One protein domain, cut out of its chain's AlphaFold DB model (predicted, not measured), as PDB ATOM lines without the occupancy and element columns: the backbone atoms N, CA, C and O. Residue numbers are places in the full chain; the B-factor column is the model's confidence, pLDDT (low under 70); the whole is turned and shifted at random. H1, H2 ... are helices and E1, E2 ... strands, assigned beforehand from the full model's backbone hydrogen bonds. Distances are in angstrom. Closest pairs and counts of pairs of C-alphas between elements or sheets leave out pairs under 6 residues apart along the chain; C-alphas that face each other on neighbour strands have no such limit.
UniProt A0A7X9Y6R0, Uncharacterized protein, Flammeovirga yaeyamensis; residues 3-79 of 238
ATOM      1  N   LYS A   3      25.139 -16.111 130.709       94.44
ATOM      2  CA  LYS A   3      24.953 -17.545 130.969       94.44
ATOM      3  C   LYS A   3      23.494 -17.845 131.307       94.44
ATOM      4  O   LYS A   3      22.753 -16.962 131.724       94.44
ATOM      5  N   LEU A   4      23.106 -19.103 131.125       95.12
ATOM      6  CA  LEU A   4      21.769 -19.587 131.452       95.12
ATOM      7  C   LEU A   4      21.660 -19.873 132.956       95.12
ATOM      8  O   LEU A   4      22.517 -20.566 133.509       95.12
ATOM      9  N   GLN A   5      20.604 -19.376 133.594       94.88
ATOM     10  CA  GLN A   5      20.239 -19.692 134.972       94.88
ATOM     11  C   GLN A   5      18.809 -20.237 135.000       94.88
ATOM     12  O   GLN A   5      17.869 -19.556 134.602       94.88
ATOM     13  N   ARG A   6      18.654 -21.475 135.478       93.25
ATOM     14  CA  ARG A   6      17.344 -22.110 135.672       93.25
ATOM     15  C   ARG A   6      16.654 -21.519 136.899       93.25
ATOM     16  O   ARG A   6      17.323 -21.314 137.915       93.25
ATOM     17  N   ILE A   7      15.354 -21.262 136.792       85.88
ATOM     18  CA  ILE A   7      14.538 -20.698 137.876       85.88
ATOM     19  C   ILE A   7      13.700 -21.825 138.496       85.88
ATOM     20  O   ILE A   7      13.944 -22.211 139.639       85.88
ATOM     21  N   ASP A   8      12.795 -22.415 137.716       78.44
ATOM     22  CA  ASP A   8      11.933 -23.536 138.088       78.44
ATOM     23  C   ASP A   8      11.475 -24.330 136.848       78.44
ATOM     24  O   ASP A   8      11.498 -23.834 135.724       78.44
ATOM     25  N   GLY A   9      11.100 -25.603 137.042       79.31
ATOM     26  CA  GLY A   9      10.618 -26.474 135.960       79.31
ATOM     27  C   GLY A   9      11.513 -26.463 134.711       79.31
ATOM     28  O   GLY A   9      12.719 -26.699 134.812       79.31
ATOM     29  N   ASP A  10      10.894 -26.163 133.564       84.94
ATOM     30  CA  ASP A  10      11.526 -26.020 132.246       84.94
ATOM     31  C   ASP A  10      11.792 -24.543 131.861       84.94
ATOM     32  O   ASP A  10      11.970 -24.245 130.681       84.94
ATOM     33  N   HIS A  11      11.846 -23.611 132.829       89.81
ATOM     34  CA  HIS A  11      12.074 -22.176 132.592       89.81
ATOM     35  C   HIS A  11      13.467 -21.692 133.026       89.81
ATOM     36  O   HIS A  11      14.090 -22.173 133.984       89.81
ATOM     37  N   ALA A  12      13.972 -20.685 132.317       93.25
ATOM     38  CA  ALA A  12      15.270 -20.079 132.561       93.25
ATOM     39  C   ALA A  12      15.298 -18.582 132.225       93.25
ATOM     40  O   ALA A  12      14.509 -18.075 131.432       93.25
ATOM     41  N   ILE A  13      16.282 -17.893 132.802       93.75
ATOM     42  CA  ILE A  13      16.674 -16.527 132.437       93.75
ATOM     43  C   ILE A  13      18.136 -16.503 131.984       93.75
ATOM     44  O   ILE A  13      18.931 -17.397 132.308       93.75
ATOM     45  N   LEU A  14      18.511 -15.455 131.253       95.12
ATOM     46  CA  LEU A  14      19.917 -15.135 131.025       95.12
ATOM     47  C   LEU A  14      20.405 -14.155 132.084       95.12
ATOM     48  O   LEU A  14      19.744 -13.162 132.368       95.12
ATOM     49  N   VAL A  15      21.585 -14.424 132.638       95.50
ATOM     50  CA  VAL A  15      22.254 -13.556 133.614       95.50
ATOM     51  C   VAL A  15      23.691 -13.270 133.184       95.50
ATOM     52  O   VAL A  15      24.304 -14.076 132.474       95.50
ATOM     53  N   SER A  16      24.254 -12.143 133.610       92.81
ATOM     54  CA  SER A  16      25.666 -11.830 133.404       92.81
ATOM     55  C   SER A  16      26.543 -12.906 134.054       92.81
ATOM     56  O   SER A  16      26.254 -13.422 135.137       92.81
ATOM     57  N   ALA A  17      27.613 -13.305 133.368       89.62
ATOM     58  CA  ALA A  17      28.477 -14.389 133.827       89.62
ATOM     59  C   ALA A  17      29.173 -14.051 135.153       89.62
ATOM     60  O   ALA A  17      29.285 -14.935 136.010       89.62
ATOM     61  N   ASP A  18      29.572 -12.787 135.300       89.44
ATOM     62  CA  ASP A  18      30.438 -12.294 136.371       89.44
ATOM     63  C   ASP A  18      29.652 -11.911 137.633       89.44
ATOM     64  O   ASP A  18      30.082 -12.215 138.743       89.44
ATOM     65  N   GLU A  19      28.471 -11.308 137.469       88.19
ATOM     66  CA  GLU A  19      27.708 -10.710 138.576       88.19
ATOM     67  C   GLU A  19      26.336 -11.364 138.805       88.19
ATOM     68  O   GLU A  19      25.657 -11.042 139.775       88.19
ATOM     69  N   ASN A  20      25.925 -12.311 137.949       90.75
ATOM     70  CA  ASN A  20      24.583 -12.913 137.946       90.75
ATOM     71  C   ASN A  20      23.444 -11.877 137.849       90.75
ATOM     72  O   ASN A  20      22.354 -12.098 138.372       90.75
ATOM     73  N   VAL A  21      23.686 -10.753 137.172       93.69
ATOM     74  CA  VAL A  21      22.665  -9.726 136.929       93.69
ATOM     75  C   VAL A  21      21.765 -10.190 135.778       93.69
ATOM     76  O   VAL A  21      22.310 -10.556 134.735       93.69
ATOM     77  N   PRO A  22      20.427 -10.206 135.923       94.62
ATOM     78  CA  PRO A  22      19.517 -10.571 134.838       94.62
ATOM     79  C   PRO A  22      19.723  -9.734 133.575       94.62
ATOM     80  O   PRO A  22      20.050  -8.552 133.644       94.62
ATOM     81  N   LEU A  23      19.513 -10.354 132.415       94.88
ATOM     82  CA  LEU A  23      19.376  -9.638 131.153       94.88
ATOM     83  C   LEU A  23      18.173  -8.699 131.247       94.88
ATOM     84  O   LEU A  23      17.082  -9.134 131.607       94.88
ATOM     85  N   LEU A  24      18.393  -7.430 130.929       95.38
ATOM     86  CA  LEU A  24      17.366  -6.395 130.986       95.38
ATOM     87  C   LEU A  24      16.697  -6.226 129.617       95.38
ATOM     88  O   LEU A  24      17.332  -6.489 128.596       95.38
ATOM     89  N   ASN A  25      15.436  -5.798 129.602       94.56
ATOM     90  CA  ASN A  25      14.700  -5.369 128.416       94.56
ATOM     91  C   ASN A  25      15.138  -3.946 127.985       94.56
ATOM     92  O   ASN A  25      16.071  -3.358 128.537       94.56
ATOM     93  N   HIS A  26      14.464  -3.372 126.986       91.88
ATOM     94  CA  HIS A  26      14.734  -2.021 126.480       91.88
ATOM     95  C   HIS A  26      14.466  -0.922 127.519       91.88
ATOM     96  O   HIS A  26      15.131   0.112 127.471       91.88
ATOM     97  N   SER A  27      13.552  -1.162 128.460       91.06
ATOM     98  CA  SER A  27      13.174  -0.233 129.533       91.06
ATOM     99  C   SER A  27      14.082  -0.320 130.768       91.06
ATOM    100  O   SER A  27      14.037   0.554 131.630       91.06
ATOM    101  N   GLY A  28      14.960  -1.327 130.837       93.25
ATOM    102  CA  GLY A  28      15.865  -1.556 131.967       93.25
ATOM    103  C   GLY A  28      15.330  -2.523 133.027       93.25
ATOM    104  O   GLY A  28      15.997  -2.728 134.041       93.25
ATOM    105  N   ASP A  29      14.182  -3.153 132.789       94.62
ATOM    106  CA  ASP A  29      13.602  -4.173 133.661       94.62
ATOM    107  C   ASP A  29      14.135  -5.571 133.320       94.62
ATOM    108  O   ASP A  29      14.430  -5.852 132.157       94.62
ATOM    109  N   PRO A  30      14.268  -6.489 134.291       94.56
ATOM    110  CA  PRO A  30      14.654  -7.868 134.013       94.56
ATOM    111  C   PRO A  30      13.700  -8.556 133.031       94.56
ATOM    112  O   PRO A  30      12.490  -8.562 133.249       94.56
ATOM    113  N   ILE A  31      14.249  -9.203 131.999       93.88
ATOM    114  CA  ILE A  31      13.472 -10.093 131.127       93.88
ATOM    115  C   ILE A  31      12.852 -11.210 131.973       93.88
ATOM    116  O   ILE A  31      13.540 -11.847 132.781       93.88
ATOM    117  N   LEU A  32      11.552 -11.440 131.770       91.69
ATOM    118  CA  LEU A  32      10.801 -12.482 132.468       91.69
ATOM    119  C   LEU A  32      11.353 -13.884 132.144       91.69
ATOM    120  O   LEU A  32      11.931 -14.090 131.073       91.69
ATOM    121  N   PRO A  33      11.203 -14.871 133.047       92.06
ATOM    122  CA  PRO A  33      11.559 -16.254 132.751       92.06
ATOM    123  C   PRO A  33      10.869 -16.769 131.485       92.06
ATOM    124  O   PRO A  33       9.670 -16.601 131.302       92.06
ATOM    125  N   VAL A  34      11.633 -17.440 130.625       91.69
ATOM    126  CA  VAL A  34      11.143 -18.054 129.381       91.69
ATOM    127  C   VAL A  34      11.463 -19.543 129.381       91.69
ATOM    128  O   VAL A  34      12.291 -19.997 130.174       91.69
ATOM    129  N   ALA A  35      10.851 -20.311 128.481       91.69
ATOM    130  CA  ALA A  35      11.198 -21.716 128.297       91.69
ATOM    131  C   ALA A  35      12.719 -21.896 128.068       91.69
ATOM    132  O   ALA A  35      13.389 -21.077 127.426       91.69
ATOM    133  N   GLU A  36      13.305 -22.950 128.639       92.44
ATOM    134  CA  GLU A  36      14.758 -23.158 128.649       92.44
ATOM    135  C   GLU A  36      15.332 -23.254 127.226       92.44
ATOM    136  O   GLU A  36      16.470 -22.840 126.981       92.44
ATOM    137  N   ASP A  37      14.574 -23.801 126.281       91.75
ATOM    138  CA  ASP A  37      14.941 -23.852 124.869       91.75
ATOM    139  C   ASP A  37      15.006 -22.452 124.238       91.75
ATOM    140  O   ASP A  37      16.006 -22.148 123.584       91.75
ATOM    141  N   VAL A  38      14.045 -21.569 124.520       92.94
ATOM    142  CA  VAL A  38      14.062 -20.155 124.108       92.94
ATOM    143  C   VAL A  38      15.265 -19.429 124.710       92.94
ATOM    144  O   VAL A  38      16.026 -18.780 123.986       92.94
ATOM    145  N   ALA A  39      15.523 -19.606 126.010       93.81
ATOM    146  CA  ALA A  39      16.698 -19.026 126.662       93.81
ATOM    147  C   ALA A  39      18.012 -19.533 126.031       93.81
ATOM    148  O   ALA A  39      18.963 -18.765 125.847       93.81
ATOM    149  N   LYS A  40      18.078 -20.813 125.640       93.38
ATOM    150  CA  LYS A  40      19.219 -21.373 124.894       93.38
ATOM    151  C   LYS A  40      19.337 -20.782 123.492       93.38
ATOM    152  O   LYS A  40      20.463 -20.509 123.070       93.38
ATOM    153  N   MET A  41      18.231 -20.592 122.771       93.31
ATOM    154  CA  MET A  41      18.235 -19.950 121.451       93.31
ATOM    155  C   MET A  41      18.791 -18.527 121.548       93.31
ATOM    156  O   MET A  41      19.720 -18.191 120.811       93.31
ATOM    157  N   LEU A  42      18.322 -17.744 122.521       94.31
ATOM    158  CA  LEU A  42      18.810 -16.390 122.779       94.31
ATOM    159  C   LEU A  42      20.298 -16.369 123.166       94.31
ATOM    160  O   LEU A  42      21.082 -15.595 122.617       94.31
ATOM    161  N   LEU A  43      20.727 -17.266 124.059       94.12
ATOM    162  CA  LEU A  43      22.139 -17.379 124.434       94.12
ATOM    163  C   LEU A  43      23.024 -17.747 123.236       94.12
ATOM    164  O   LEU A  43      24.163 -17.287 123.135       94.12
ATOM    165  N   ASN A  44      22.524 -18.595 122.336       92.44
ATOM    166  CA  ASN A  44      23.227 -18.951 121.110       92.44
ATOM    167  C   ASN A  44      23.316 -17.771 120.140       92.44
ATOM    168  O   ASN A  44      24.350 -17.628 119.492       92.44
ATOM    169  N   ASP A  45      22.287 -16.924 120.066       91.06
ATOM    170  CA  ASP A  45      22.336 -15.657 119.333       91.06
ATOM    171  C   ASP A  45      23.419 -14.736 119.902       91.06
ATOM    172  O   ASP A  45      24.272 -14.262 119.157       91.06
ATOM    173  N   PHE A  46      23.475 -14.581 121.226       91.88
ATOM    174  CA  PHE A  46      24.435 -13.704 121.909       91.88
ATOM    175  C   PHE A  46      25.898 -14.122 121.723       91.88
ATOM    176  O   PHE A  46      26.802 -13.299 121.842       91.88
ATOM    177  N   LYS A  47      26.143 -15.399 121.424       88.12
ATOM    178  CA  LYS A  47      27.484 -15.932 121.149       88.12
ATOM    179  C   LYS A  47      27.940 -15.723 119.705       88.12
ATOM    180  O   LYS A  47      29.071 -16.085 119.379       88.12
ATOM    181  N   LYS A  48      27.090 -15.195 118.820       81.75
ATOM    182  CA  LYS A  48      27.470 -14.938 117.428       81.75
ATOM    183  C   LYS A  48      28.258 -13.637 117.307       81.75
ATOM    184  O   LYS A  48      28.012 -12.661 118.007       81.75
ATOM    185  N   GLY A  49      29.223 -13.635 116.389       66.12
ATOM    186  CA  GLY A  49      30.160 -12.521 116.206       66.12
ATOM    187  C   GLY A  49      29.550 -11.244 115.623       66.12
ATOM    188  O   GLY A  49      30.265 -10.270 115.443       66.12
ATOM    189  N   ASP A  50      28.259 -11.230 115.303       81.50
ATOM    190  CA  ASP A  50      27.538 -10.064 114.791       81.50
ATOM    191  C   ASP A  50      26.770  -9.296 115.877       81.50
ATOM    192  O   ASP A  50      26.092  -8.320 115.563       81.50
ATOM    193  N   MET A  51      26.903  -9.698 117.144       88.38
ATOM    194  CA  MET A  51      26.303  -9.031 118.306       88.38
ATOM    195  C   MET A  51      27.155  -7.892 118.873       88.38
ATOM    196  O   MET A  51      26.780  -7.305 119.878       88.38
ATOM    197  N   TYR A  52      28.292  -7.581 118.251       88.25
ATOM    198  CA  TYR A  52      29.212  -6.535 118.689       88.25
ATOM    199  C   TYR A  52      29.336  -5.447 117.614       88.25
ATOM    200  O   TYR A  52      29.299  -5.761 116.417       88.25
ATOM    201  N   ASP A  53      29.416  -4.178 118.010       87.81
ATOM    202  CA  ASP A  53      29.783  -3.093 117.089       87.81
ATOM    203  C   ASP A  53      31.294  -3.039 116.819       87.81
ATOM    204  O   ASP A  53      32.048  -3.936 117.200       87.81
ATOM    205  N   GLU A  54      31.716  -2.008 116.087       86.75
ATOM    206  CA  GLU A  54      33.117  -1.771 115.726       86.75
ATOM    207  C   GLU A  54      34.010  -1.516 116.951       86.75
ATOM    208  O   GLU A  54      35.206  -1.798 116.891       86.75
ATOM    209  N   ASP A  55      33.425  -1.058 118.061       89.19
ATOM    210  CA  ASP A  55      34.096  -0.761 119.329       89.19
ATOM    211  C   ASP A  55      34.023  -1.940 120.323       89.19
ATOM    212  O   ASP A  55      34.340  -1.792 121.504       89.19
ATOM    213  N   GLU A  56      33.603  -3.122 119.859       86.94
ATOM    214  CA  GLU A  56      33.395  -4.327 120.670       86.94
ATOM    215  C   GLU A  56      32.352  -4.157 121.796       86.94
ATOM    216  O   GLU A  56      32.324  -4.939 122.756       86.94
ATOM    217  N   ASN A  57      31.430  -3.196 121.672       88.25
ATOM    218  CA  ASN A  57      30.289  -3.103 122.575       88.25
ATOM    219  C   ASN A  57      29.247  -4.156 122.197       88.25
ATOM    220  O   ASN A  57      28.873  -4.306 121.035       88.25
ATOM    221  N   PHE A  58      28.752  -4.884 123.195       89.31
ATOM    222  CA  PHE A  58      27.703  -5.879 123.003       89.31
ATOM    223  C   PHE A  58      26.336  -5.207 122.796       89.31
ATOM    224  O   PHE A  58      25.867  -4.473 123.664       89.31
ATOM    225  N   ILE A  59      25.676  -5.508 121.675       90.62
ATOM    226  CA  ILE A  59      24.392  -4.936 121.248       90.62
ATOM    227  C   ILE A  59      23.336  -6.051 121.175       90.62
ATOM    228  O   ILE A  59      23.159  -6.669 120.118       90.62
ATOM    229  N   PRO A  60      22.604  -6.330 122.272       90.12
ATOM    230  CA  PRO A  60      21.569  -7.366 122.291       90.12
ATOM    231  C   PRO A  60      20.433  -7.103 121.287       90.12
ATOM    232  O   PRO A  60      19.864  -8.055 120.755       90.12
ATOM    233  N   GLN A  61      20.182  -5.835 120.931       91.00
ATOM    234  CA  GLN A  61      19.185  -5.382 119.946       91.00
ATOM    235  C   GLN A  61      19.394  -5.971 118.538       91.00
ATOM    236  O   GLN A  61      18.523  -5.876 117.680       91.00
ATOM    237  N   ARG A  62      20.549  -6.593 118.264       90.44
ATOM    238  CA  ARG A  62      20.811  -7.280 116.989       90.44
ATOM    239  C   ARG A  62      20.218  -8.696 116.906       90.44
ATOM    240  O   ARG A  62      20.359  -9.332 115.851       90.44
ATOM    241  N   SER A  63      19.593  -9.187 117.982       93.31
ATOM    242  CA  SER A  63      18.818 -10.433 118.025       93.31
ATOM    243  C   SER A  63      17.319 -10.128 118.019       93.31
ATOM    244  O   SER A  63      16.808  -9.487 118.931       93.31
ATOM    245  N   TYR A  64      16.597 -10.654 117.028       94.62
ATOM    246  CA  TYR A  64      15.135 -10.534 116.965       94.62
ATOM    247  C   TYR A  64      14.431 -11.235 118.127       94.62
ATOM    248  O   TYR A  64      13.402 -10.763 118.594       94.62
ATOM    249  N   ILE A  65      15.012 -12.330 118.632       95.06
ATOM    250  CA  ILE A  65      14.502 -13.024 119.820       95.06
ATOM    251  C   ILE A  65      14.583 -12.085 121.026       95.06
ATOM    252  O   ILE A  65      13.603 -11.937 121.746       95.06
ATOM    253  N   TYR A  66      15.725 -11.415 121.221       95.19
ATOM    254  CA  TYR A  66      15.871 -10.432 122.294       95.19
ATOM    255  C   TYR A  66      14.854  -9.299 122.171       95.19
ATOM    256  O   TYR A  66      14.170  -9.009 123.145       95.19
ATOM    257  N   CYS A  67      14.751  -8.670 120.998       95.31
ATOM    258  CA  CYS A  67      13.856  -7.533 120.800       95.31
ATOM    259  C   CYS A  67      12.395  -7.913 121.067       95.31
ATOM    260  O   CYS A  67      11.710  -7.220 121.809       95.31
ATOM    261  N   ASN A  68      11.945  -9.063 120.558       95.00
ATOM    262  CA  ASN A  68      10.582  -9.530 120.787       95.00
ATOM    263  C   ASN A  68      10.327  -9.869 122.272       95.00
ATOM    264  O   ASN A  68       9.338  -9.414 122.836       95.00
ATOM    265  N   LEU A  69      11.248 -10.576 122.944       94.19
ATOM    266  CA  LEU A  69      11.153 -10.853 124.387       94.19
ATOM    267  C   LEU A  69      11.158  -9.585 125.243       94.19
ATOM    268  O   LEU A  69      10.486  -9.514 126.271       94.19
ATOM    269  N   SER A  70      11.944  -8.601 124.826       94.19
ATOM    270  CA  SER A  70      12.073  -7.312 125.481       94.19
ATOM    271  C   SER A  70      10.751  -6.536 125.436       94.19
ATOM    272  O   SER A  70      10.279  -6.104 126.489       94.19
ATOM    273  N   SER A  71      10.111  -6.452 124.263       91.62
ATOM    274  CA  SER A  71       8.788  -5.827 124.105       91.62
ATOM    275  C   SER A  71       7.692  -6.584 124.856       91.62
ATOM    276  O   SER A  71       6.924  -5.975 125.591       91.62
ATOM    277  N   LEU A  72       7.669  -7.919 124.761       91.50
ATOM    278  CA  LEU A  72       6.709  -8.748 125.501       91.50
ATOM    279  C   LEU A  72       6.847  -8.583 127.018       91.50
ATOM    280  O   LEU A  72       5.849  -8.556 127.730       91.50
ATOM    281  N   THR A  73       8.081  -8.466 127.517       91.12
ATOM    282  CA  THR A  73       8.329  -8.197 128.937       91.12
ATOM    283  C   THR A  73       7.752  -6.845 129.343       91.12
ATOM    284  O   THR A  73       7.112  -6.768 130.384       91.12
ATOM    285  N   ALA A  74       7.963  -5.795 128.542       90.12
ATOM    286  CA  ALA A  74       7.446  -4.463 128.850       90.12
ATOM    287  C   ALA A  74       5.911  -4.466 128.952       90.12
ATOM    288  O   ALA A  74       5.384  -4.098 129.998       90.12
ATOM    289  N   LEU A  75       5.218  -5.009 127.943       87.75
ATOM    290  CA  LEU A  75       3.749  -5.097 127.931       87.75
ATOM    291  C   LEU A  75       3.197  -5.854 129.144       87.75
ATOM    292  O   LEU A  75       2.280  -5.390 129.817       87.75
ATOM    293  N   LYS A  76       3.798  -7.005 129.476       86.00
ATOM    294  CA  LYS A  76       3.377  -7.803 130.637       86.00
ATOM    295  C   LYS A  76       3.584  -7.088 131.970       86.00
ATOM    296  O   LYS A  76       2.821  -7.316 132.902       86.00
ATOM    297  N   LEU A  77       4.633  -6.275 132.095       84.06
ATOM    298  CA  LEU A  77       4.893  -5.512 133.317       84.06
ATOM    299  C   LEU A  77       3.963  -4.300 133.456       84.06
ATOM    300  O   LEU A  77       3.692  -3.878 134.581       84.06
ATOM    301  N   GLU A  78       3.478  -3.764 132.338       83.19
ATOM    302  CA  GLU A  78       2.524  -2.653 132.290       83.19
ATOM    303  C   GLU A  78       1.057  -3.106 132.446       83.19
ATOM    304  O   GLU A  78       0.178  -2.258 132.577       83.19
ATOM    305  N   ASP A  79       0.804  -4.421 132.539       74.00
ATOM    306  CA  ASP A  79      -0.535  -5.041 132.630       74.00
ATOM    307  C   ASP A  79      -1.425  -4.708 131.412       74.00
ATOM    308  O   ASP A  79      -2.654  -4.649 131.496       74.00
TER     309      ASP A  79
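What this domain is: This is residues 3 to 79 of the 238 residues of an uncharacterized protein of Flammeovirga yaeyamensis (UniProt A0A7X9Y6R0). A small hairpin of two strands, E1 and E2, has helix H1 packed along it, while the longer helix H2 is set off from the hairpin. A long loop, residues 17 to 35, runs from E2 out toward H2 and folds back to H1; a second, residues 47 to 63, swings out between the helices. The 77 printed residues hold two named strands and then two named helices, in the order E1, E2, H1, H2, with the two-stranded sheet antiparallel. The class is mixed, helices and strands, with 36 residues, under half, in named elements. The whole is compact, with a radius of gyration of the C-alphas of 12.2 A and spans of 36 by 25 by 22 A.

Where its parts are: Find C-alpha 3 at (24.953, -17.545, 130.969), where E1, residues 3 to 6, begins. E2 follows as residues 11 to 16, 17.1 A long. Look next at C-alpha 36, at (14.758, -23.158, 128.649): H1 runs from there to residue 46, over 15.1 A. H2, residues 64 to 78, covers 21.4 A and ends at C-alpha 78, (2.524, -2.653, 132.290).

How they stand to each other: E1 and E2 form an antiparallel hairpin at 145 degrees; look for N 3 and O 15, 2.8 A apart and within hydrogen-bond range. Residues 11 to 12 of E2 also pair antiparallel with residues 34 to 35. The closest C-alphas of E2 and H1 are those of His 11 and Glu 36, 4.9 A apart; for E1 and H1, Leu 4 and Ala 39, 7.0 A. H1 and H2 are close but not clearly touching, with the C-alphas of Leu 42 and Ile 65 closest at 6.2 A. Their steep tilt is 56 degrees, opposite ways. H2 is apart from E1 and E2. In H1 and H2 every O i to N i+4 pair is within hydrogen-bond range.

The domain as a whole: The C-alphas farthest apart, of Gly 9 and Glu 54, are 39.1 A from each other. The printed part has no cut. The links E2 to H1 and H1 to H2 are long. Look at residue 49 for the one pLDDT under 70; the mean of the printed part is 90.5.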